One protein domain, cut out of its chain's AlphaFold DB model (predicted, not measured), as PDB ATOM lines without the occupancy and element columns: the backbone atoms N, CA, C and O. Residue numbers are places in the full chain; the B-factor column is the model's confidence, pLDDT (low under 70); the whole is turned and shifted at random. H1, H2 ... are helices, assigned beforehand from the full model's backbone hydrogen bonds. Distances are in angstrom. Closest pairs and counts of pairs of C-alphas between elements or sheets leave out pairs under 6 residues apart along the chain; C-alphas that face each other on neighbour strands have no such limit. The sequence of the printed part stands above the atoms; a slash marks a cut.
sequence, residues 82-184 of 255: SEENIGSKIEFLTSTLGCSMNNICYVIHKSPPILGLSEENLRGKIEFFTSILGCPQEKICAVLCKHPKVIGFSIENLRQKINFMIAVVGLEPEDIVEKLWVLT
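This is residues 82 to 184 of the 255 residues of an uncharacterized protein of Oryza glumipatula (UniProt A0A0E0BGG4). Three wound units of helices follow one another along the long axis: H1 with H2 and H3, then H4 with H5 in the middle, then H6 with H7 and H8. H1 and H4 run the same way, as do H4 and H6; after each of these longer helices the chain turns at a large angle into a shorter one, H2, H5 or H7. The printed part has 103 residues with eight named helices, H1 to H8 in chain order, and no named strand; its class is all helix. The whole is compact, with a radius of gyration of the C-alphas of 13.5 A and spans of 45 by 22 by 21 A.

H1, residues 83 to 95, touches H2, residues 101 to 110, with residues 90 to 94 alone, at a steep tilt of 65 degrees, opposite ways; the closest C-alphas, of Thr 94 and Met 101, are 7.1 A apart. H3, residues 112 to 116, only just touches H1, with 3 pairs of C-alphas within 8 A, Lys 89 and Leu 115 closest at 6.3 A. H4, residues 119 to 133, is close to H1 but not clearly touching, at a shallow tilt of 27 degrees. H5, residues 137 to 146, touches H4 residues 126 to 130, with the C-alphas of Thr 130 and Gln 137 closest at 5.6 A; their steep tilt of 69 degrees is only just short of about perpendicular. H5 also touches H2, with the C-alphas of Val 107 and Cys 145 closest at 6.4 A. H6, residues 155 to 169, is close to H4 but not clearly touching, at a shallow tilt of 14 degrees. H7, residues 173 to 178, touches H4 at Leu 133 alone, whose C-alpha is 4.9 A from that of Pro 173. H8, residues 180 to 184, only just touches H6, with 3 pairs of C-alphas within 8 A, Lys 161 and Leu 183 closest at 6.4 A. H1 and H6 are apart. In H1, H4, H5 and H7 every O i to N i+4 pair is within hydrogen-bond range; H2 has 4 of 6, H6 10 of 11, and H3 and H8 0 of 1 each, with 2 of 2 O i to N i+3 pairs within range in both.

H1 begins at C-alpha 83, (121.623, 177.628, 104.277), and is 17.9 A long. H2 is 14.5 A long, H4 21.1 A, H5 14.4 A and H6 19.8 A. H4 begins at C-alpha 119, (120.458, 162.353, 108.379). H3, H7 and H8 are shorter, and H8 ends at C-alpha 184, (99.576, 157.963, 105.151).

The C-alphas farthest apart, of Glu 83 and Val 168, are 44.9 A apart. The printed part has no cut and no long link; H5 to H6, with 8 residues between them, is short, and the other links are tight. Mean pLDDT of the printed part is 90.1, and no printed residue is under 70.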
ATOM      1  N   SER A  82     119.301 177.262 108.569       88.19
ATOM      2  CA  SER A  82     120.548 177.726 107.959       88.19
ATOM      3  C   SER A  82     120.652 177.241 106.509       88.19
ATOM      4  O   SER A  82     120.092 176.207 106.139       88.19
ATOM      5  N   GLU A  83     121.370 178.000 105.681       91.06
ATOM      6  CA  GLU A  83     121.623 177.628 104.277       91.06
ATOM      7  C   GLU A  83     122.420 176.333 104.191       91.06
ATOM      8  O   GLU A  83     122.098 175.478 103.376       91.06
ATOM      9  N   GLU A  84     123.371 176.152 105.109       89.62
ATOM     10  CA  GLU A  84     124.136 174.920 105.281       89.62
ATOM     11  C   GLU A  84     123.236 173.712 105.579       89.62
ATOM     12  O   GLU A  84     123.345 172.699 104.897       89.62
ATOM     13  N   ASN A  85     122.282 173.819 106.518       88.00
ATOM     14  CA  ASN A  85     121.364 172.711 106.812       88.00
ATOM     15  C   ASN A  85     120.492 172.362 105.600       88.00
ATOM     16  O   ASN A  85     120.233 171.189 105.348       88.00
ATOM     17  N   ILE A  86     120.023 173.369 104.856       89.31
ATOM     18  CA  ILE A  86     119.255 173.145 103.624       89.31
ATOM     19  C   ILE A  86     120.139 172.459 102.574       89.31
ATOM     20  O   ILE A  86     119.704 171.475 101.978       89.31
ATOM     21  N   GLY A  87     121.372 172.940 102.388       89.69
ATOM     22  CA  GLY A  87     122.352 172.388 101.456       89.69
ATOM     23  C   GLY A  87     122.688 170.930 101.754       89.69
ATOM     24  O   GLY A  87     122.462 170.083 100.892       89.69
ATOM     25  N   SER A  88     123.109 170.613 102.985       89.50
ATOM     26  CA  SER A  88     123.435 169.233 103.382       89.50
ATOM     27  C   SER A  88     122.223 168.309 103.243       89.50
ATOM     28  O   SER A  88     122.362 167.177 102.790       89.50
ATOM     29  N   LYS A  89     120.999 168.783 103.534       89.12
ATOM     30  CA  LYS A  89     119.805 167.948 103.328       89.12
ATOM     31  C   LYS A  89     119.524 167.688 101.855       89.12
ATOM     32  O   LYS A  89     119.163 166.572 101.507       89.12
ATOM     33  N   ILE A  90     119.676 168.684 100.987       88.94
ATOM     34  CA  ILE A  90     119.513 168.505  99.537       88.94
ATOM     35  C   ILE A  90     120.571 167.538  98.998       88.94
ATOM     36  O   ILE A  90     120.234 166.640  98.226       88.94
ATOM     37  N   GLU A  91     121.819 167.668  99.445       88.62
ATOM     38  CA  GLU A  91     122.898 166.742  99.106       88.62
ATOM     39  C   GLU A  91     122.575 165.324  99.582       88.62
ATOM     40  O   GLU A  91     122.619 164.393  98.787       88.62
ATOM     41  N   PHE A  92     122.124 165.150 100.824       87.19
ATOM     42  CA  PHE A  92     121.686 163.853 101.335       87.19
ATOM     43  C   PHE A  92     120.554 163.246 100.488       87.19
ATOM     44  O   PHE A  92     120.618 162.073 100.111       87.19
ATOM     45  N   LEU A  93     119.521 164.032 100.153       86.06
ATOM     46  CA  LEU A  93     118.410 163.579  99.304       86.06
ATOM     47  C   LEU A  93     118.888 163.194  97.892       86.06
ATOM     48  O   LEU A  93     118.332 162.275  97.290       86.06
ATOM     49  N   THR A  94     119.915 163.862  97.372       86.62
ATOM     50  CA  THR A  94     120.487 163.562  96.053       86.62
ATOM     51  C   THR A  94     121.368 162.314  96.113       86.62
ATOM     52  O   THR A  94     121.123 161.352  95.393       86.62
ATOM     53  N   SER A  95     122.355 162.303  97.006       84.62
ATOM     54  CA  SER A  95     123.419 161.300  97.070       84.62
ATOM     55  C   SER A  95     122.977 159.993  97.726       84.62
ATOM     56  O   SER A  95     123.427 158.929  97.321       84.62
ATOM     57  N   THR A  96     122.096 160.043  98.734       78.69
ATOM     58  CA  THR A  96     121.663 158.840  99.476       78.69
ATOM     59  C   THR A  96     120.336 158.284  98.968       78.69
ATOM     60  O   THR A  96     120.193 157.073  98.822       78.69
ATOM     61  N   LEU A  97     119.350 159.146  98.693       77.00
ATOM     62  CA  LEU A  97     118.048 158.696  98.181       77.00
ATOM     63  C   LEU A  97     117.985 158.629  96.649       77.00
ATOM     64  O   LEU A  97     116.982 158.164  96.108       77.00
ATOM     65  N   GLY A  98     119.007 159.115  95.937       80.69
ATOM     66  CA  GLY A  98     118.981 159.179  94.477       80.69
ATOM     67  C   GLY A  98     117.870 160.088  93.937       80.69
ATOM     68  O   GLY A  98     117.443 159.930  92.791       80.69
ATOM     69  N   CYS A  99     117.336 161.016  94.746       80.81
ATOM     70  CA  CYS A  99     116.282 161.901  94.272       80.81
ATOM     71  C   CYS A  99     116.885 162.885  93.255       80.81
ATOM     72  O   CYS A  99     117.752 163.688  93.588       80.81
ATOM     73  N   SER A 100     116.377 162.888  92.018       81.25
ATOM     74  CA  SER A 100     116.746 163.921  91.037       81.25
ATOM     75  C   SER A 100     116.413 165.323  91.561       81.25
ATOM     76  O   SER A 100     115.396 165.487  92.241       81.25
ATOM     77  N   MET A 101     117.170 166.344  91.154       74.44
ATOM     78  CA  MET A 101     116.946 167.732  91.585       74.44
ATOM     79  C   MET A 101     115.507 168.225  91.325       74.44
ATOM     80  O   MET A 101     114.885 168.849  92.185       74.44
ATOM     81  N   ASN A 102     114.907 167.821  90.199       72.81
ATOM     82  CA  ASN A 102     113.503 168.109  89.877       72.81
ATOM     83  C   ASN A 102     112.516 167.544  90.918       72.81
ATOM     84  O   ASN A 102     111.490 168.159  91.219       72.81
ATOM     85  N   ASN A 103     112.843 166.392  91.505       81.06
ATOM     86  CA  ASN A 103     112.041 165.747  92.541       81.06
ATOM     87  C   ASN A 103     112.302 166.335  93.931       81.06
ATOM     88  O   ASN A 103     111.420 166.248  94.778       81.06
ATOM     89  N   ILE A 104     113.447 166.970  94.182       86.06
ATOM     90  CA  ILE A 104     113.764 167.561  95.492       86.06
ATOM     91  C   ILE A 104     112.820 168.720  95.812       86.06
ATOM     92  O   ILE A 104     112.239 168.761  96.899       86.06
ATOM     93  N   CYS A 105     112.567 169.605  94.842       86.12
ATOM     94  CA  CYS A 105     111.554 170.653  94.985       86.12
ATOM     95  C   CYS A 105     110.170 170.054  95.312       86.12
ATOM     96  O   CYS A 105     109.474 170.526  96.214       86.12
ATOM     97  N   TYR A 106     109.785 168.964  94.633       86.12
ATOM     98  CA  TYR A 106     108.544 168.240  94.922       86.12
ATOM     99  C   TYR A 106     108.536 167.646  96.340       86.12
ATOM    100  O   TYR A 106     107.545 167.805  97.056       86.12
ATOM    101  N   VAL A 107     109.627 167.004  96.760       87.44
ATOM    102  CA  VAL A 107     109.780 166.374  98.076       87.44
ATOM    103  C   VAL A 107     109.620 167.400  99.184       87.44
ATOM    104  O   VAL A 107     108.765 167.230 100.055       87.44
ATOM    105  N   ILE A 108     110.361 168.504  99.098       86.44
ATOM    106  CA  ILE A 108     110.306 169.597 100.070       86.44
ATOM    107  C   ILE A 108     108.923 170.241 100.065       86.44
ATOM    108  O   ILE A 108     108.380 170.515 101.124       86.44
ATOM    109  N   HIS A 109     108.283 170.417  98.910       83.50
ATOM    110  CA  HIS A 109     106.928 170.967  98.861       83.50
ATOM    111  C   HIS A 109     105.857 170.034  99.453       83.50
ATOM    112  O   HIS A 109     104.867 170.500 100.028       83.50
ATOM    113  N   LYS A 110     106.007 168.712  99.308       83.94
ATOM    114  CA  LYS A 110     105.046 167.723  99.827       83.94
ATOM    115  C   LYS A 110     105.290 167.345 101.284       83.94
ATOM    116  O   LYS A 110     104.325 166.959 101.949       83.94
ATOM    117  N   SER A 111     106.531 167.440 101.750       83.69
ATOM    118  CA  SER A 111     106.947 167.144 103.120       83.69
ATOM    119  C   SER A 111     108.036 168.120 103.595       83.69
ATOM    120  O   SER A 111     109.169 167.707 103.833       83.69
ATOM    121  N   PRO A 112     107.719 169.417 103.776       78.81
ATOM    122  CA  PRO A 112     108.701 170.394 104.253       78.81
ATOM    123  C   PRO A 112     109.423 170.019 105.565       78.81
ATOM    124  O   PRO A 112     110.611 170.328 105.679       78.81
ATOM    125  N   PRO A 113     108.786 169.319 106.539       77.56
ATOM    126  CA  PRO A 113     109.464 168.873 107.758       77.56
ATOM    127  C   PRO A 113     110.691 167.980 107.538       77.56
ATOM    128  O   PRO A 113     111.487 167.840 108.461       77.56
ATOM    129  N   ILE A 114     110.882 167.409 106.341       83.38
ATOM    130  CA  ILE A 114     112.069 166.609 106.008       83.38
ATOM    131  C   ILE A 114     113.381 167.379 106.228       83.38
ATOM    132  O   ILE A 114     114.384 166.783 106.607       83.38
ATOM    133  N   LEU A 115     113.357 168.710 106.075       83.50
ATOM    134  CA  LEU A 115     114.515 169.585 106.294       83.50
ATOM    135  C   LEU A 115     114.926 169.703 107.768       83.50
ATOM    136  O   LEU A 115     116.048 170.112 108.062       83.50
ATOM    137  N   GLY A 116     114.025 169.353 108.690       81.38
ATOM    138  CA  GLY A 116     114.280 169.340 110.127       81.38
ATOM    139  C   GLY A 116     114.701 167.978 110.681       81.38
ATOM    140  O   GLY A 116     114.971 167.888 111.876       81.38
ATOM    141  N   LEU A 117     114.724 166.924 109.859       83.06
ATOM    142  CA  LEU A 117     115.140 165.590 110.288       83.06
ATOM    143  C   LEU A 117     116.670 165.452 110.223       83.06
ATOM    144  O   LEU A 117     117.327 165.994 109.327       83.06
ATOM    145  N   SER A 118     117.243 164.713 111.175       86.12
ATOM    146  CA  SER A 118     118.656 164.337 111.108       86.12
ATOM    147  C   SER A 118     118.882 163.322 109.985       86.12
ATOM    148  O   SER A 118     117.986 162.554 109.629       86.12
ATOM    149  N   GLU A 119     120.087 163.314 109.425       86.88
ATOM    150  CA  GLU A 119     120.458 162.353 108.379       86.88
ATOM    151  C   GLU A 119     120.420 160.915 108.905       86.88
ATOM    152  O   GLU A 119     119.914 160.027 108.227       86.88
ATOM    153  N   GLU A 120     120.844 160.705 110.153       89.00
ATOM    154  CA  GLU A 120     120.713 159.431 110.864       89.00
ATOM    155  C   GLU A 120     119.253 158.960 110.932       89.00
ATOM    156  O   GLU A 120     118.955 157.806 110.634       89.00
ATOM    157  N   ASN A 121     118.306 159.861 111.231       88.56
ATOM    158  CA  ASN A 121     116.886 159.510 111.258       88.56
ATOM    159  C   ASN A 121     116.370 159.083 109.877       88.56
ATOM    160  O   ASN A 121     115.536 158.184 109.785       88.56
ATOM    161  N   LEU A 122     116.850 159.726 108.810       89.06
ATOM    162  CA  LEU A 122     116.491 159.366 107.441       89.06
ATOM    163  C   LEU A 122     117.091 158.011 107.046       89.06
ATOM    164  O   LEU A 122     116.356 157.174 106.522       89.06
ATOM    165  N   ARG A 123     118.373 157.765 107.348       91.31
ATOM    166  CA  ARG A 123     119.040 156.471 107.109       91.31
ATOM    167  C   ARG A 123     118.341 155.336 107.844       91.31
ATOM    168  O   ARG A 123     117.926 154.378 107.202       91.31
ATOM    169  N   GLY A 124     118.067 155.510 109.136       93.31
ATOM    170  CA  GLY A 124     117.348 154.511 109.927       93.31
ATOM    171  C   GLY A 124     115.945 154.210 109.389       93.31
ATOM    172  O   GLY A 124     115.474 153.081 109.492       93.31
ATOM    173  N   LYS A 125     115.268 155.181 108.755       92.75
ATOM    174  CA  LYS A 125     113.985 154.926 108.070       92.75
ATOM    175  C   LYS A 125     114.158 154.121 106.790       92.75
ATOM    176  O   LYS A 125     113.342 153.238 106.547       92.75
ATOM    177  N   ILE A 126     115.180 154.417 105.990       93.38
ATOM    178  CA  ILE A 126     115.490 153.651 104.776       93.38
ATOM    179  C   ILE A 126     115.786 152.200 105.159       93.38
ATOM    180  O   ILE A 126     115.122 151.301 104.656       93.38
ATOM    181  N   GLU A 127     116.696 151.983 106.109       95.62
ATOM    182  CA  GLU A 127     117.061 150.656 106.619       95.62
ATOM    183  C   GLU A 127     115.849 149.910 107.182       95.62
ATOM    184  O   GLU A 127     115.633 148.744 106.858       95.62
ATOM    185  N   PHE A 128     115.011 150.597 107.963       97.25
ATOM    186  CA  PHE A 128     113.767 150.031 108.470       97.25
ATOM    187  C   PHE A 128     112.852 149.541 107.340       97.25
ATOM    188  O   PHE A 128     112.376 148.410 107.403       97.25
ATOM    189  N   PHE A 129     112.611 150.363 106.310       96.69
ATOM    190  CA  PHE A 129     111.764 149.981 105.176       96.69
ATOM    191  C   PHE A 129     112.364 148.827 104.369       96.69
ATOM    192  O   PHE A 129     111.640 147.893 104.034       96.69
ATOM    193  N   THR A 130     113.669 148.871 104.095       96.50
ATOM    194  CA  THR A 130     114.409 147.796 103.419       96.50
ATOM    195  C   THR A 130     114.279 146.482 104.191       96.50
ATOM    196  O   THR A 130     113.943 145.457 103.609       96.50
ATOM    197  N   SER A 131     114.474 146.517 105.513       97.50
ATOM    198  CA  SER A 131     114.411 145.334 106.373       97.50
ATOM    199  C   SER A 131     113.001 144.753 106.479       97.50
ATOM    200  O   SER A 131     112.830 143.550 106.311       97.50
ATOM    201  N   ILE A 132     111.986 145.582 106.748       97.38
ATOM    202  CA  ILE A 132     110.626 145.090 107.008       97.38
ATOM    203  C   ILE A 132     109.882 144.675 105.734       97.38
ATOM    204  O   ILE A 132     109.008 143.817 105.802       97.38
ATOM    205  N   LEU A 133     110.203 145.281 104.585       96.44
ATOM    206  CA  LEU A 133     109.562 144.972 103.302       96.44
ATOM    207  C   LEU A 133     110.408 144.050 102.414       96.44
ATOM    208  O   LEU A 133     109.966 143.709 101.323       96.44
ATOM    209  N   GLY A 134     111.632 143.698 102.822       95.31
ATOM    210  CA  GLY A 134     112.516 142.802 102.066       95.31
ATOM    211  C   GLY A 134     112.894 143.298 100.663       95.31
ATOM    212  O   GLY A 134     113.376 142.521  99.844       95.31
ATOM    213  N   CYS A 135     112.666 144.576 100.358       94.12
ATOM    214  CA  CYS A 135     112.894 145.148  99.034       94.12
ATOM    215  C   CYS A 135     114.281 145.801  98.934       94.12
ATOM    216  O   CYS A 135     114.741 146.380  99.919       94.12
ATOM    217  N   PRO A 136     114.908 145.816  97.739       93.75
ATOM    218  CA  PRO A 136     116.181 146.500  97.527       93.75
ATOM    219  C   PRO A 136     116.132 147.968  97.954       93.75
ATOM    220  O   PRO A 136     115.145 148.671  97.696       93.75
ATOM    221  N   GLN A 137     117.215 148.442  98.568       92.56
ATOM    222  CA  GLN A 137     117.298 149.798  99.104       92.56
ATOM    223  C   GLN A 137     117.042 150.855  98.024       92.56
ATOM    224  O   GLN A 137     116.345 151.835  98.272       92.56
ATOM    225  N   GLU A 138     117.525 150.643  96.801       90.62
ATOM    226  CA  GLU A 138     117.338 151.551  95.667       90.62
ATOM    227  C   GLU A 138     115.850 151.715  95.329       90.62
ATOM    228  O   GLU A 138     115.371 152.827  95.083       90.62
ATOM    229  N   LYS A 139     115.088 150.612  95.385       92.19
ATOM    230  CA  LYS A 139     113.635 150.609  95.175       92.19
ATOM    231  C   LYS A 139     112.933 151.383  96.292       92.19
ATOM    232  O   LYS A 139     112.071 152.214  95.998       92.19
ATOM    233  N   ILE A 140     113.330 151.158  97.548       93.81
ATOM    234  CA  ILE A 140     112.813 151.879  98.722       93.81
ATOM    235  C   ILE A 140     113.080 153.385  98.608       93.81
ATOM    236  O   ILE A 140     112.156 154.191  98.746       93.81
ATOM    237  N   CYS A 141     114.309 153.781  98.286       90.88
ATOM    238  CA  CYS A 141     114.681 155.178  98.089       90.88
ATOM    239  C   CYS A 141     113.811 155.845  97.010       90.88
ATOM    240  O   CYS A 141     113.220 156.903  97.252       90.88
ATOM    241  N   ALA A 142     113.633 155.185  95.862       89.88
ATOM    242  CA  ALA A 142     112.817 155.700  94.767       89.88
ATOM    243  C   ALA A 142     111.346 155.927  95.166       89.88
ATOM    244  O   ALA A 142     110.755 156.950  94.796       89.88
ATOM    245  N   VAL A 143     110.733 155.014  95.931       91.44
ATOM    246  CA  VAL A 143     109.342 155.193  96.392       91.44
ATOM    247  C   VAL A 143     109.221 156.231  97.506       91.44
ATOM    248  O   VAL A 143     108.243 156.985  97.524       91.44
ATOM    249  N   LEU A 144     110.218 156.359  98.384       90.50
ATOM    250  CA  LEU A 144     110.247 157.392  99.421       90.50
ATOM    251  C   LEU A 144     110.357 158.803  98.818       90.50
ATOM    252  O   LEU A 144     109.641 159.698  99.272       90.50
ATOM    253  N   CYS A 145     111.135 158.995  97.741       88.06
ATOM    254  CA  CYS A 145     111.147 160.260  96.987       88.06
ATOM    255  C   CYS A 145     109.750 160.596  96.412       88.06
ATOM    256  O   CYS A 145     109.350 161.761  96.374       88.06
ATOM    257  N   LYS A 146     108.969 159.592  95.982       88.19
ATOM    258  CA  LYS A 146     107.600 159.787  95.456       88.19
ATOM    259  C   LYS A 146     106.570 160.051  96.563       88.19
ATOM    260  O   LYS A 146     105.609 160.803  96.352       88.19
ATOM    261  N   HIS A 147     106.786 159.483  97.752       89.38
ATOM    262  CA  HIS A 147     105.876 159.540  98.901       89.38
ATOM    263  C   HIS A 147     106.534 160.110 100.176       89.38
ATOM    264  O   HIS A 147     106.457 159.508 101.249       89.38
ATOM    265  N   PRO A 148     107.074 161.341 100.130       87.69
ATOM    266  CA  PRO A 148     107.914 161.904 101.194       87.69
ATOM    267  C   PRO A 148     107.162 162.177 102.506       87.69
ATOM    268  O   PRO A 148     107.769 162.398 103.551       87.69
ATOM    269  N   LYS A 149     105.824 162.157 102.482       88.38
ATOM    270  CA  LYS A 149     104.993 162.275 103.689       88.38
ATOM    271  C   LYS A 149     105.175 161.096 104.639       88.38
ATOM    272  O   LYS A 149     105.028 161.270 105.843       88.38
ATOM    273  N   VAL A 150     105.486 159.913 104.108       91.31
ATOM    274  CA  VAL A 150     105.662 158.693 104.906       91.31
ATOM    275  C   VAL A 150     106.861 158.835 105.853       91.31
ATOM    276  O   VAL A 150     106.807 158.390 106.995       91.31
ATOM    277  N   ILE A 151     107.886 159.580 105.429       87.69
ATOM    278  CA  ILE A 151     109.072 159.912 106.228       87.69
ATOM    279  C   ILE A 151     108.704 160.760 107.455       87.69
ATOM    280  O   ILE A 151     109.464 160.808 108.411       87.69
ATOM    281  N   GLY A 152     107.543 161.414 107.492       86.38
ATOM    282  CA  GLY A 152     107.117 162.193 108.658       86.38
ATOM    283  C   GLY A 152     106.686 161.348 109.864       86.38
ATOM    284  O   GLY A 152     106.657 161.864 110.977       86.38
ATOM    285  N   PHE A 153     106.357 160.067 109.673       90.31
ATOM    286  CA  PHE A 153     105.892 159.202 110.759       90.31
ATOM    287  C   PHE A 153     107.059 158.613 111.565       90.31
ATOM    288  O   PHE A 153     108.190 158.509 111.077       90.31
ATOM    289  N   SER A 154     106.791 158.238 112.819       91.94
ATOM    290  CA  SER A 154     107.746 157.484 113.634       91.94
ATOM    291  C   SER A 154     107.883 156.053 113.113       91.94
ATOM    292  O   SER A 154     106.941 155.507 112.534       91.94
ATOM    293  N   ILE A 155     109.044 155.433 113.342       94.75
ATOM    294  CA  ILE A 155     109.280 154.030 112.966       94.75
ATOM    295  C   ILE A 155     108.241 153.113 113.618       94.75
ATOM    296  O   ILE A 155     107.695 152.253 112.941       94.75
ATOM    297  N   GLU A 156     107.895 153.344 114.886       95.25
ATOM    298  CA  GLU A 156     106.880 152.546 115.581       95.25
ATOM    299  C   GLU A 156     105.500 152.643 114.914       95.25
ATOM    300  O   GLU A 156     104.854 151.631 114.648       95.25
ATOM    301  N   ASN A 157     105.073 153.852 114.533       94.56
ATOM    302  CA  ASN A 157     103.808 154.026 113.822       94.56
ATOM    303  C   ASN A 157     103.814 153.328 112.453       94.56
ATOM    304  O   ASN A 157     102.813 152.736 112.052       94.56
ATOM    305  N   LEU A 158     104.933 153.403 111.728       96.44
ATOM    306  CA  LEU A 158     105.091 152.734 110.439       96.44
ATOM    307  C   LEU A 158     105.100 151.213 110.595       96.44
ATOM    308  O   LEU A 158     104.438 150.533 109.817       96.44
ATOM    309  N   ARG A 159     105.776 150.690 111.622       97.50
ATOM    310  CA  ARG A 159     105.823 149.262 111.951       97.50
ATOM    311  C   ARG A 159     104.429 148.707 112.194       97.50
ATOM    312  O   ARG A 159     104.051 147.739 111.547       97.50
ATOM    313  N   GLN A 160     103.636 149.358 113.042       96.31
ATOM    314  CA  GLN A 160     102.256 148.943 113.314       96.31
ATOM    315  C   GLN A 160     101.402 148.921 112.042       96.31
ATOM    316  O   GLN A 160     100.664 147.967 111.800       96.31
ATOM    317  N   LYS A 161     101.534 149.946 111.190       96.81
ATOM    318  CA  LYS A 161     100.811 150.001 109.916       96.81
ATOM    319  C   LYS A 161     101.236 148.894 108.963       96.81
ATOM    320  O   LYS A 161     100.366 148.235 108.414       96.81
ATOM    321  N   ILE A 162     102.537 148.694 108.756       97.50
ATOM    322  CA  ILE A 162     103.059 147.674 107.839       97.50
ATOM    323  C   ILE A 162     102.671 146.278 108.327       97.50
ATOM    324  O   ILE A 162     102.132 145.502 107.546       97.50
ATOM    325  N   ASN A 163     102.829 145.994 109.622       97.19
ATOM    326  CA  ASN A 163     102.428 144.714 110.202       97.19
ATOM    327  C   ASN A 163     100.933 144.445 110.015       97.19
ATOM    328  O   ASN A 163     100.565 143.331 109.673       97.19
ATOM    329  N   PHE A 164     100.071 145.452 110.180       96.25
ATOM    330  CA  PHE A 164      98.644 145.291 109.902       96.25
ATOM    331  C   PHE A 164      98.381 144.966 108.423       96.25
ATOM    332  O   PHE A 164      97.594 144.073 108.117       96.25
ATOM    333  N   MET A 165      99.050 145.663 107.497       96.19
ATOM    334  CA  MET A 165      98.902 145.407 106.059       96.19
ATOM    335  C   MET A 165      99.330 143.985 105.683       96.19
ATOM    336  O   MET A 165      98.640 143.338 104.905       96.19
ATOM    337  N   ILE A 166     100.424 143.486 106.256       96.19
ATOM    338  CA  ILE A 166     100.924 142.141 105.960       96.19
ATOM    339  C   ILE A 166     100.072 141.089 106.680       96.19
ATOM    340  O   ILE A 166      99.442 140.256 106.043       96.19
ATOM    341  N   ALA A 167     100.001 141.147 108.010       95.94
ATOM    342  CA  ALA A 167      99.454 140.061 108.819       95.94
ATOM    343  C   ALA A 167      97.920 139.999 108.840       95.94
ATOM    344  O   ALA A 167      97.366 138.917 108.997       95.94
ATOM    345  N   VAL A 168      97.232 141.140 108.712       93.94
ATOM    346  CA  VAL A 168      95.762 141.201 108.823       93.94
ATOM    347  C   VAL A 168      95.110 141.382 107.458       93.94
ATOM    348  O   VAL A 168      94.145 140.695 107.127       93.94
ATOM    349  N   VAL A 169      95.627 142.307 106.644       93.69
ATOM    350  CA  VAL A 169      95.079 142.538 105.299       93.69
ATOM    351  C   VAL A 169      95.551 141.470 104.309       93.69
ATOM    352  O   VAL A 169      94.804 141.166 103.378       93.69
ATOM    353  N   GLY A 170      96.738 140.892 104.515       94.00
ATOM    354  CA  GLY A 170      97.331 139.916 103.600       94.00
ATOM    355  C   GLY A 170      97.936 140.558 102.351       94.00
ATOM    356  O   GLY A 170      97.838 139.987 101.272       94.00
ATOM    357  N   LEU A 171      98.470 141.781 102.461       94.12
ATOM    358  CA  LEU A 171      99.204 142.415 101.364       94.12
ATOM    359  C   LEU A 171     100.649 141.929 101.338       94.12
ATOM    360  O   LEU A 171     101.327 141.939 102.367       94.12
ATOM    361  N   GLU A 172     101.132 141.621 100.140       95.38
ATOM    362  CA  GLU A 172     102.542 141.326  99.921       95.38
ATOM    363  C   GLU A 172     103.406 142.587 100.123       95.38
ATOM    364  O   GLU A 172     102.956 143.714  99.852       95.38
ATOM    365  N   PRO A 173     104.661 142.444 100.580       95.38
ATOM    366  CA  PRO A 173     105.569 143.576 100.751       95.38
ATOM    367  C   PRO A 173     105.719 144.435  99.487       95.38
ATOM    368  O   PRO A 173     105.721 145.668  99.566       95.38
ATOM    369  N   GLU A 174     105.768 143.810  98.311       94.50
ATOM    370  CA  GLU A 174     105.865 144.485  97.018       94.50
ATOM    371  C   GLU A 174     104.660 145.394  96.750       94.50
ATOM    372  O   GLU A 174     104.840 146.536  96.314       94.50
ATOM    373  N   ASP A 175     103.449 144.941  97.079       93.94
ATOM    374  CA  ASP A 175     102.223 145.733  96.954       93.94
ATOM    375  C   ASP A 175     102.254 146.974  97.852       93.94
ATOM    376  O   ASP A 175     101.811 148.062  97.459       93.94
ATOM    377  N   ILE A 176     102.793 146.829  99.065       95.62
ATOM    378  CA  ILE A 176     102.943 147.934 100.018       95.62
ATOM    379  C   ILE A 176     103.951 148.956  99.484       95.62
ATOM    380  O   ILE A 176     103.697 150.160  99.573       95.62
ATOM    381  N   VAL A 177     105.060 148.502  98.890       95.25
ATOM    382  CA  VAL A 177     106.062 149.377  98.258       95.25
ATOM    383  C   VAL A 177     105.450 150.171  97.104       95.25
ATOM    384  O   VAL A 177     105.625 151.390  97.035       95.25
ATOM    385  N   GLU A 178     104.684 149.522  96.228       92.75
ATOM    386  CA  GLU A 178     104.010 150.191  95.108       92.75
ATOM    387  C   GLU A 178     102.950 151.199  95.566       92.75
ATOM    388  O   GLU A 178     102.716 152.226  94.920       92.75
ATOM    389  N   LYS A 179     102.307 150.925  96.704       92.44
ATOM    390  CA  LYS A 179     101.191 151.713  97.232       92.44
ATOM    391  C   LYS A 179     101.543 152.378  98.558       92.44
ATOM    392  O   LYS A 179     100.662 152.558  99.391       92.44
ATOM    393  N   LEU A 180     102.781 152.852  98.735       92.50
ATOM    394  CA  LEU A 180     103.281 153.380 100.019       92.50
ATOM    395  C   LEU A 180     102.408 154.496 100.631       92.50
ATOM    396  O   LEU A 180     102.380 154.709 101.844       92.50
ATOM    397  N   TRP A 181     101.628 155.193  99.799       92.31
ATOM    398  CA  TRP A 181     100.617 156.156 100.230       92.31
ATOM    399  C   TRP A 181      99.544 155.571 101.168       92.31
ATOM    400  O   TRP A 181      98.969 156.346 101.936       92.31
ATOM    401  N   VAL A 182      99.283 154.255 101.187       94.31
ATOM    402  CA  VAL A 182      98.345 153.634 102.147       94.31
ATOM    403  C   VAL A 182      98.767 153.884 103.595       94.31
ATOM    404  O   VAL A 182      97.918 154.100 104.460       94.31
ATOM    405  N   LEU A 183     100.078 153.983 103.848       95.50
ATOM    406  CA  LEU A 183     100.644 154.251 105.171       95.50
ATOM    407  C   LEU A 183     100.386 155.687 105.650       95.50
ATOM    408  O   LEU A 183     100.602 156.001 106.820       95.50
ATOM    409  N   THR A 184      99.899 156.577 104.777       93.56
ATOM    410  CA  THR A 184      99.576 157.963 105.151       93.56
ATOM    411  C   THR A 184      98.222 158.102 105.847       93.56
ATOM    412  O   THR A 184      97.974 159.120 106.494       93.56
TER     413      THR A 184